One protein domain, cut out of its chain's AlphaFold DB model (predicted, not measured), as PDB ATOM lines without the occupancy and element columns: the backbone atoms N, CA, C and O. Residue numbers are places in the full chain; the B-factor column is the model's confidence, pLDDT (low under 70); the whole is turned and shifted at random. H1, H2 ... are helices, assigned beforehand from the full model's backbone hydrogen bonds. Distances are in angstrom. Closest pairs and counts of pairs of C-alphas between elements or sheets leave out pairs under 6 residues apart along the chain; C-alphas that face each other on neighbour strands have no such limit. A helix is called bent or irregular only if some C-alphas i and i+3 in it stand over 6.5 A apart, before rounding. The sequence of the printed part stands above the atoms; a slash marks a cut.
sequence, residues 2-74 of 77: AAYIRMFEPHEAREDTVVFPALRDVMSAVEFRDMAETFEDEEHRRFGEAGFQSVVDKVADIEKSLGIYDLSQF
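This is residues 2 to 74 of the 77 residues of an uncharacterized protein of Mycobacterium tuberculosis (UniProt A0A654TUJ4). The model is an open horseshoe of helices joined end to end round an empty middle, with the long H1 as one side, H2 turning back across from it, and H3 going on from H2 past a corner. The short H4 hooks back at the far end of H3, and the horseshoe stays open between H4 and the beginning of H1. The printed part has 73 residues with four named helices in the order H1, H2, H3, H4 and no named strand; its class is all helix. It is only just extended, close to loose, with a radius of gyration of the C-alphas of 16.9 A and spans of 45 by 32 by 24 A.

H1, the longest helix, has residues 2 to 26 and measures 35.0 A from C-alpha 2 at (217.161, 180.586, 132.843) to C-alpha 26 at (219.398, 164.465, 163.836). It has a kink of 33 degrees near residue 14. It is irregular, but only just: C-alphas 17 and 20 are 6.9 A apart. H2 has residues 29 to 47 and is 26.5 A long. H3 has residues 51 to 66 and is 22.9 A long. H4, residues 71 to 74, is 5.6 A long and ends with C-alpha 74 at (229.153, 167.235, 124.225).

H1 touches no helix. H1 and H2 are close but not clearly touching, with 1 pair of C-alphas within 8 A, those of Arg 24 and Phe 32 at 7.7 A. They run opposite ways at a steep tilt of 35.5 degrees, only just beyond shallow. H2 and H3 touch only at the corner by their link, and only just, with 3 pairs of C-alphas within 8 A; residues 43 to 44 of H2 and 51 to 52 of H3 alone take part. Their closest C-alphas are those of His 44 and Gly 51, 6.4 A apart. H2 and H3 run the same way at a steep tilt of 56 degrees. H4 is apart from H1, H2 and H3, and H1 and H3 are apart too. Every O i to N i+4 pair is within hydrogen-bond range in H2 and H3, and 18 of 21 are in H1; H4 is too short for such a pair.

The two C-alphas farthest apart are those of Ser 28 and Gly 67, at 45.5 A, while those of Ala 2 and Phe 74 are 19.9 A apart. The links H1 to H2, H2 to H3 and H3 to H4 are tight, with 2, 3 and 4 residues. Residues 2 to 14 and 16 to 22 of H1, and 33 to 39 of H2, are among those that stand free. The printed part has no cut. Its mean pLDDT is 93.0, and no printed residue is under 70.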
ATOM      1  N   ALA A   2     216.113 179.897 132.058       86.88
ATOM      2  CA  ALA A   2     217.161 180.586 132.843       86.88
ATOM      3  C   ALA A   2     216.776 181.005 134.284       86.88
ATOM      4  O   ALA A   2     217.624 181.045 135.166       86.88
ATOM      5  N   ALA A   3     215.509 181.343 134.549       86.75
ATOM      6  CA  ALA A   3     215.045 181.640 135.909       86.75
ATOM      7  C   ALA A   3     214.923 180.383 136.790       86.75
ATOM      8  O   ALA A   3     215.231 180.454 137.972       86.75
ATOM      9  N   TYR A   4     214.519 179.251 136.201       88.81
ATOM     10  CA  TYR A   4     214.469 177.962 136.889       88.81
ATOM     11  C   TYR A   4     215.877 177.511 137.267       88.81
ATOM     12  O   TYR A   4     216.126 177.289 138.436       88.81
ATOM     13  N   ILE A   5     216.813 177.502 136.313       90.56
ATOM     14  CA  ILE A   5     218.216 177.103 136.528       90.56
ATOM     15  C   ILE A   5     218.859 177.917 137.658       90.56
ATOM     16  O   ILE A   5     219.353 177.355 138.627       90.56
ATOM     17  N   ARG A   6     218.741 179.252 137.597       89.81
ATOM     18  CA  ARG A   6     219.297 180.164 138.614       89.81
ATOM     19  C   ARG A   6     218.756 179.948 140.028       89.81
ATOM     20  O   ARG A   6     219.370 180.432 140.970       89.81
ATOM     21  N   MET A   7     217.599 179.309 140.166       93.75
ATOM     22  CA  MET A   7     216.997 179.005 141.461       93.75
ATOM     23  C   MET A   7     217.244 177.548 141.860       93.75
ATOM     24  O   MET A   7     217.635 177.293 142.991       93.75
ATOM     25  N   PHE A   8     217.042 176.612 140.933       94.50
ATOM     26  CA  PHE A   8     217.022 175.183 141.201       94.50
ATOM     27  C   PHE A   8     218.415 174.613 141.465       94.50
ATOM     28  O   PHE A   8     218.578 173.898 142.440       94.50
ATOM     29  N   GLU A   9     219.434 174.989 140.683       93.38
ATOM     30  CA  GLU A   9     220.812 174.525 140.921       93.38
ATOM     31  C   GLU A   9     221.333 174.896 142.325       93.38
ATOM     32  O   GLU A   9     221.799 174.016 143.043       93.38
ATOM     33  N   PRO A  10     221.233 176.158 142.800       95.81
ATOM     34  CA  PRO A  10     221.667 176.472 144.160       95.81
ATOM     35  C   PRO A  10     220.746 175.898 145.248       95.81
ATOM     36  O   PRO A  10     221.173 175.801 146.400       95.81
ATOM     37  N   HIS A  11     219.493 175.567 144.924       97.38
ATOM     38  CA  HIS A  11     218.578 174.886 145.838       97.38
ATOM     39  C   HIS A  11     218.994 173.425 146.036       97.38
ATOM     40  O   HIS A  11     219.265 173.047 147.172       97.38
ATOM     41  N   GLU A  12     219.145 172.663 144.953       96.81
ATOM     42  CA  GLU A  12     219.579 171.261 144.981       96.81
ATOM     43  C   GLU A  12     220.965 171.122 145.627       96.81
ATOM     44  O   GLU A  12     221.131 170.368 146.583       96.81
ATOM     45  N   ALA A  13     221.924 171.980 145.256       96.75
ATOM     46  CA  ALA A  13     223.241 171.984 145.892       96.75
ATOM     47  C   ALA A  13     223.174 172.194 147.418       96.75
ATOM     48  O   ALA A  13     223.995 171.650 148.159       96.75
ATOM     49  N   ARG A  14     222.216 172.987 147.921       97.75
ATOM     50  CA  ARG A  14     222.019 173.167 149.370       97.75
ATOM     51  C   ARG A  14     221.359 171.963 150.019       97.75
ATOM     52  O   ARG A  14     221.687 171.665 151.169       97.75
ATOM     53  N   GLU A  15     220.436 171.309 149.330       97.94
ATOM     54  CA  GLU A  15     219.816 170.089 149.832       97.94
ATOM     55  C   GLU A  15     220.874 169.002 150.042       97.94
ATOM     56  O   GLU A  15     221.021 168.509 151.162       97.94
ATOM     57  N   ASP A  16     221.722 168.767 149.040       97.62
ATOM     58  CA  ASP A  16     222.759 167.731 149.072       97.62
ATOM     59  C   ASP A  16     223.899 168.009 150.056       97.62
ATOM     60  O   ASP A  16     224.427 167.088 150.682       97.62
ATOM     61  N   THR A  17     224.305 169.274 150.207       97.62
ATOM     62  CA  THR A  17     225.511 169.616 150.986       97.62
ATOM     63  C   THR A  17     225.233 170.132 152.392       97.62
ATOM     64  O   THR A  17     226.139 170.123 153.227       97.62
ATOM     65  N   VAL A  18     224.009 170.584 152.679       97.69
ATOM     66  CA  VAL A  18     223.650 171.165 153.980       97.69
ATOM     67  C   VAL A  18     222.451 170.459 154.594       97.69
ATOM     68  O   VAL A  18     222.548 169.983 155.724       97.69
ATOM     69  N   VAL A  19     221.322 170.389 153.884       97.19
ATOM     70  CA  VAL A  19     220.052 169.947 154.483       97.19
ATOM     71  C   VAL A  19     220.052 168.447 154.750       97.19
ATOM     72  O   VAL A  19     219.808 168.047 155.885       97.19
ATOM     73  N   PHE A  20     220.338 167.610 153.753       95.81
ATOM     74  CA  PHE A  20     220.318 166.158 153.922       95.81
ATOM     75  C   PHE A  20     221.404 165.645 154.877       95.81
ATOM     76  O   PHE A  20     221.080 164.778 155.692       95.81
ATOM     77  N   PRO A  21     222.637 166.190 154.891       97.12
ATOM     78  CA  PRO A  21     223.601 165.872 155.943       97.12
ATOM     79  C   PRO A  21     223.087 166.230 157.343       97.12
ATOM     80  O   PRO A  21     223.079 165.375 158.225       97.12
ATOM     81  N   ALA A  22     222.561 167.444 157.539       97.62
ATOM     82  CA  ALA A  22     222.020 167.849 158.837       97.62
ATOM     83  C   ALA A  22     220.818 166.989 159.265       97.62
ATOM     84  O   ALA A  22     220.672 166.666 160.441       97.62
ATOM     85  N   LEU A  23     219.973 166.583 158.313       95.69
ATOM     86  CA  LEU A  23     218.854 165.674 158.550       95.69
ATOM     87  C   LEU A  23     219.340 164.298 159.030       95.69
ATOM     88  O   LEU A  23     218.781 163.740 159.973       95.69
ATOM     89  N   ARG A  24     220.406 163.769 158.417       94.19
ATOM     90  CA  ARG A  24     221.039 162.502 158.815       94.19
ATOM     91  C   ARG A  24     221.643 162.553 160.217       94.19
ATOM     92  O   ARG A  24     221.614 161.534 160.895       94.19
ATOM     93  N   ASP A  25     222.146 163.708 160.645       96.50
ATOM     94  CA  ASP A  25     222.738 163.878 161.976       96.50
ATOM     95  C   ASP A  25     221.692 163.883 163.104       96.50
ATOM     96  O   ASP A  25     222.006 163.516 164.238       96.50
ATOM     97  N   VAL A  26     220.454 164.306 162.818       97.00
ATOM     98  CA  VAL A  26     219.398 164.465 163.836       97.00
ATOM     99  C   VAL A  26     218.351 163.351 163.837       97.00
ATOM    100  O   VAL A  26     217.618 163.221 164.815       97.00
ATOM    101  N   MET A  27     218.265 162.554 162.769       96.38
ATOM    102  CA  MET A  27     217.317 161.444 162.655       96.38
ATOM    103  C   MET A  27     217.965 160.105 162.998       96.38
ATOM    104  O   MET A  27     219.101 159.822 162.616       96.38
ATOM    105  N   SER A  28     217.212 159.219 163.648       97.62
ATOM    106  CA  SER A  28     217.640 157.829 163.787       97.62
ATOM    107  C   SER A  28     217.576 157.085 162.447       97.62
ATOM    108  O   SER A  28     216.807 157.420 161.542       97.62
ATOM    109  N   ALA A  29     218.349 156.002 162.326       95.75
ATOM    110  CA  ALA A  29     218.320 155.151 161.134       95.75
ATOM    111  C   ALA A  29     216.934 154.530 160.871       95.75
ATOM    112  O   ALA A  29     216.579 154.290 159.719       95.75
ATOM    113  N   VAL A  30     216.161 154.275 161.933       97.50
ATOM    114  CA  VAL A  30     214.792 153.747 161.843       97.50
ATOM    115  C   VAL A  30     213.857 154.797 161.255       97.50
ATOM    116  O   VAL A  30     213.227 154.520 160.243       97.50
ATOM    117  N   GLU A  31     213.839 156.012 161.808       97.06
ATOM    118  CA  GLU A  31     212.987 157.099 161.302       97.06
ATOM    119  C   GLU A  31     213.319 157.453 159.852       97.06
ATOM    120  O   GLU A  31     212.422 157.703 159.051       97.06
ATOM    121  N   PHE A  32     214.607 157.446 159.492       95.69
ATOM    122  CA  PHE A  32     215.015 157.716 158.119       95.69
ATOM    123  C   PHE A  32     214.503 156.646 157.148       95.69
ATOM    124  O   PHE A  32     214.034 156.977 156.063       95.69
ATOM    125  N   ARG A  33     214.587 155.365 157.528       95.81
ATOM    126  CA  ARG A  33     214.061 154.268 156.708       95.81
ATOM    127  C   ARG A  33     212.544 154.364 156.583       95.81
ATOM    128  O   ARG A  33     212.040 154.291 155.476       95.81
ATOM    129  N   ASP A  34     211.830 154.577 157.681       97.44
ATOM    130  CA  ASP A  34     210.365 154.641 157.661       97.44
ATOM    131  C   ASP A  34     209.864 155.832 156.809       97.44
ATOM    132  O   ASP A  34     208.855 155.739 156.105       97.44
ATOM    133  N   MET A  35     210.611 156.943 156.802       96.31
ATOM    134  CA  MET A  35     210.386 158.057 155.878       96.31
ATOM    135  C   MET A  35     210.652 157.671 154.414       96.31
ATOM    136  O   MET A  35     209.892 158.083 153.541       96.31
ATOM    137  N   ALA A  36     211.694 156.882 154.133       93.56
ATOM    138  CA  ALA A  36     211.983 156.400 152.781       93.56
ATOM    139  C   ALA A  36     210.854 155.509 152.236       93.56
ATOM    140  O   ALA A  36     210.392 155.753 151.126       93.56
ATOM    141  N   GLU A  37     210.342 154.573 153.041       96.00
ATOM    142  CA  GLU A  37     209.185 153.730 152.680       96.00
ATOM    143  C   GLU A  37     207.946 154.589 152.368       96.00
ATOM    144  O   GLU A  37     207.250 154.372 151.381       96.00
ATOM    145  N   THR A  38     207.710 155.644 153.158       96.75
ATOM    146  CA  THR A  38     206.599 156.580 152.909       96.75
ATOM    147  C   THR A  38     206.743 157.295 151.560       96.75
ATOM    148  O   THR A  38     205.750 157.546 150.874       96.75
ATOM    149  N   PHE A  39     207.969 157.660 151.174       93.62
ATOM    150  CA  PHE A  39     208.214 158.283 149.875       93.62
ATOM    151  C   PHE A  39     208.067 157.297 148.714       93.62
ATOM    152  O   PHE A  39     207.524 157.693 147.685       93.62
ATOM    153  N   GLU A  40     208.470 156.040 148.888       91.44
ATOM    154  CA  GLU A  40     208.272 154.980 147.895       91.44
ATOM    155  C   GLU A  40     206.777 154.691 147.670       91.44
ATOM    156  O   GLU A  40     206.308 154.660 146.532       91.44
ATOM    157  N   ASP A  41     205.983 154.614 148.741       93.81
ATOM    158  CA  ASP A  41     204.526 154.476 148.645       93.81
ATOM    159  C   ASP A  41     203.878 155.652 147.889       93.81
ATOM    160  O   ASP A  41     202.994 155.465 147.044       93.81
ATOM    161  N   GLU A  42     204.318 156.885 148.162       92.81
ATOM    162  CA  GLU A  42     203.844 158.064 147.433       92.81
ATOM    163  C   GLU A  42     204.298 158.073 145.969       92.81
ATOM    164  O   GLU A  42     203.532 158.521 145.105       92.81
ATOM    165  N   GLU A  43     205.499 157.572 145.668       89.12
ATOM    166  CA  GLU A  43     205.969 157.379 144.298       89.12
ATOM    167  C   GLU A  43     205.048 156.404 143.562       89.12
ATOM    168  O   GLU A  43     204.468 156.769 142.536       89.12
ATOM    169  N   HIS A  44     204.824 155.213 144.120       90.06
ATOM    170  CA  HIS A  44     203.939 154.207 143.541       90.06
ATOM    171  C   HIS A  44     202.523 154.741 143.330       90.06
ATOM    172  O   HIS A  44     201.925 154.538 142.270       90.06
ATOM    173  N   ARG A  45     201.985 155.499 144.295       90.12
ATOM    174  CA  ARG A  45     200.644 156.087 144.194       90.12
ATOM    175  C   ARG A  45     200.522 157.101 143.055       90.12
ATOM    176  O   ARG A  45     199.445 157.235 142.472       90.12
ATOM    177  N   ARG A  46     201.582 157.859 142.769       86.88
ATOM    178  CA  ARG A  46     201.556 158.960 141.790       86.88
ATOM    179  C   ARG A  46     202.045 158.550 140.409       86.88
ATOM    180  O   ARG A  46     201.551 159.084 139.416       86.88
ATOM    181  N   PHE A  47     202.997 157.629 140.349       83.12
ATOM    182  CA  PHE A  47     203.745 157.288 139.143       83.12
ATOM    183  C   PHE A  47     203.665 155.794 138.777       83.12
ATOM    184  O   PHE A  47     204.039 155.435 137.661       83.12
ATOM    185  N   GLY A  48     203.101 154.947 139.647       86.81
ATOM    186  CA  GLY A  48     203.011 153.492 139.474       86.81
ATOM    187  C   GLY A  48     204.261 152.748 139.959       86.81
ATOM    188  O   GLY A  48     205.271 153.369 140.268       86.81
ATOM    189  N   GLU A  49     204.203 151.411 139.992       83.12
ATOM    190  CA  GLU A  49     205.280 150.514 140.479       83.12
ATOM    191  C   GLU A  49     206.636 150.699 139.775       83.12
ATOM    192  O   GLU A  49     207.681 150.400 140.331       83.12
ATOM    193  N   ALA A  50     206.630 151.189 138.536       79.69
ATOM    194  CA  ALA A  50     207.842 151.466 137.769       79.69
ATOM    195  C   ALA A  50     208.018 152.970 137.524       79.69
ATOM    196  O   ALA A  50     208.516 153.353 136.466       79.69
ATOM    197  N   GLY A  51     207.548 153.815 138.446       78.06
ATOM    198  CA  GLY A  51     207.406 155.261 138.281       78.06
ATOM    199  C   GLY A  51     208.660 155.945 137.749       78.06
ATOM    200  O   GLY A  51     208.678 156.381 136.593       78.06
ATOM    201  N   PHE A  52     209.716 155.999 138.562       79.75
ATOM    202  CA  PHE A  52     210.987 156.610 138.183       79.75
ATOM    203  C   PHE A  52     211.579 155.995 136.911       79.75
ATOM    204  O   PHE A  52     211.831 156.712 135.942       79.75
ATOM    205  N   GLN A  53     211.738 154.668 136.870       85.19
ATOM    206  CA  GLN A  53     212.379 153.989 135.738       85.19
ATOM    207  C   GLN A  53     211.627 154.233 134.424       85.19
ATOM    208  O   GLN A  53     212.235 154.572 133.415       85.19
ATOM    209  N   SER A  54     210.295 154.156 134.441       86.12
ATOM    210  CA  SER A  54     209.470 154.398 133.252       86.12
ATOM    211  C   SER A  54     209.568 155.839 132.764       86.12
ATOM    212  O   SER A  54     209.427 156.100 131.570       86.12
ATOM    213  N   VAL A  55     209.741 156.803 133.674       86.25
ATOM    214  CA  VAL A  55     209.948 158.207 133.305       86.25
ATOM    215  C   VAL A  55     211.340 158.394 132.707       86.25
ATOM    216  O   VAL A  55     211.446 159.024 131.657       86.25
ATOM    217  N   VAL A  56     212.376 157.809 133.312       89.81
ATOM    218  CA  VAL A  56     213.749 157.837 132.783       89.81
ATOM    219  C   VAL A  56     213.810 157.223 131.385       89.81
ATOM    220  O   VAL A  56     214.356 157.846 130.477       89.81
ATOM    221  N   ASP A  57     213.176 156.071 131.167       92.50
ATOM    222  CA  ASP A  57     213.141 155.413 129.857       92.50
ATOM    223  C   ASP A  57     212.454 156.292 128.798       92.50
ATOM    224  O   ASP A  57     212.939 156.424 127.674       92.50
ATOM    225  N   LYS A  58     211.361 156.978 129.166       91.50
ATOM    226  CA  LYS A  58     210.689 157.939 128.275       91.50
ATOM    227  C   LYS A  58     211.586 159.125 127.929       91.50
ATOM    228  O   LYS A  58     211.585 159.557 126.778       91.50
ATOM    229  N   VAL A  59     212.320 159.668 128.901       93.50
ATOM    230  CA  VAL A  59     213.271 160.766 128.662       93.50
ATOM    231  C   VAL A  59     214.383 160.297 127.727       93.50
ATOM    232  O   VAL A  59     214.627 160.955 126.718       93.50
ATOM    233  N   ALA A  60     214.964 159.125 127.980       95.25
ATOM    234  CA  ALA A  60     215.979 158.522 127.124       95.25
ATOM    235  C   ALA A  60     215.492 158.347 125.675       95.25
ATOM    236  O   ALA A  60     216.215 158.646 124.726       95.25
ATOM    237  N   ASP A  61     214.256 157.889 125.471       96.81
ATOM    238  CA  ASP A  61     213.693 157.736 124.127       96.81
ATOM    239  C   ASP A  61     213.442 159.083 123.431       96.81
ATOM    240  O   ASP A  61     213.683 159.209 122.224       96.81
ATOM    241  N   ILE A  62     213.044 160.119 124.178       96.62
ATOM    242  CA  ILE A  62     212.964 161.493 123.665       96.62
ATOM    243  C   ILE A  62     214.356 161.977 123.246       96.62
ATOM    244  O   ILE A  62     214.521 162.460 122.126       96.62
ATOM    245  N   GLU A  63     215.371 161.809 124.087       96.69
ATOM    246  CA  GLU A  63     216.751 162.208 123.791       96.69
ATOM    247  C   GLU A  63     217.307 161.491 122.556       96.69
ATOM    248  O   GLU A  63     217.934 162.131 121.708       96.69
ATOM    249  N   LYS A  64     217.017 160.191 122.389       96.81
ATOM    250  CA  LYS A  64     217.364 159.436 121.171       96.81
ATOM    251  C   LYS A  64     216.669 160.016 119.945       96.81
ATOM    252  O   LYS A  64     217.311 160.185 118.913       96.81
ATOM    253  N   SER A  65     215.381 160.356 120.055       97.31
ATOM    254  CA  SER A  65     214.613 160.954 118.951       97.31
ATOM    255  C   SER A  65     215.144 162.332 118.535       97.31
ATOM    256  O   SER A  65     215.056 162.706 117.367       97.31
ATOM    257  N   LEU A  66     215.734 163.062 119.485       96.38
ATOM    258  CA  LEU A  66     216.363 164.366 119.281       96.38
ATOM    259  C   LEU A  66     217.850 164.264 118.903       96.38
ATOM    260  O   LEU A  66     218.459 165.280 118.580       96.38
ATOM    261  N   GLY A  67     218.436 163.063 118.935       96.00
ATOM    262  CA  GLY A  67     219.847 162.828 118.627       96.00
ATOM    263  C   GLY A  67     220.834 163.251 119.721       96.00
ATOM    264  O   GLY A  67     222.027 163.245 119.452       96.00
ATOM    265  N   ILE A  68     220.367 163.584 120.930       95.12
ATOM    266  CA  ILE A  68     221.183 164.131 122.038       95.12
ATOM    267  C   ILE A  68     221.509 163.111 123.141       95.12
ATOM    268  O   ILE A  68     222.056 163.472 124.175       95.12
ATOM    269  N   TYR A  69     221.156 161.843 122.937       94.88
ATOM    270  CA  TYR A  69     221.295 160.777 123.938       94.88
ATOM    271  C   TYR A  69     222.751 160.395 124.269       94.88
ATOM    272  O   TYR A  69     223.024 159.800 125.308       94.88
ATOM    273  N   ASP A  70     223.701 160.694 123.383       92.44
ATOM    274  CA  ASP A  70     225.107 160.328 123.564       92.44
ATOM    275  C   ASP A  70     225.906 161.499 124.149       92.44
ATOM    276  O   ASP A  70     226.207 162.476 123.460       92.44
ATOM    277  N   LEU A  71     226.284 161.378 125.427       88.88
ATOM    278  CA  LEU A  71     227.076 162.378 126.148       88.88
ATOM    279  C   LEU A  71     228.412 162.700 125.464       88.88
ATOM    280  O   LEU A  71     228.887 163.830 125.581       88.88
ATOM    281  N   SER A  72     229.000 161.748 124.727       92.31
ATOM    282  CA  SER A  72     230.284 161.963 124.047       92.31
ATOM    283  C   SER A  72     230.217 163.060 122.979       92.31
ATOM    284  O   SER A  72     231.232 163.676 122.667       92.31
ATOM    285  N   GLN A  73     229.018 163.381 122.479       90.69
ATOM    286  CA  GLN A  73     228.795 164.483 121.542       90.69
ATOM    287  C   GLN A  73     229.053 165.868 122.159       90.69
ATOM    288  O   GLN A  73     229.259 166.837 121.429       90.69
ATOM    289  N   PHE A  74     229.033 165.973 123.492       90.12
ATOM    290  CA  PHE A  74     229.153 167.235 124.225       90.12
ATOM    291  C   PHE A  74     230.451 167.354 125.028       90.12
ATOM    292  O   PHE A  74     230.698 168.395 125.641       90.12
TER     293      PHE A  74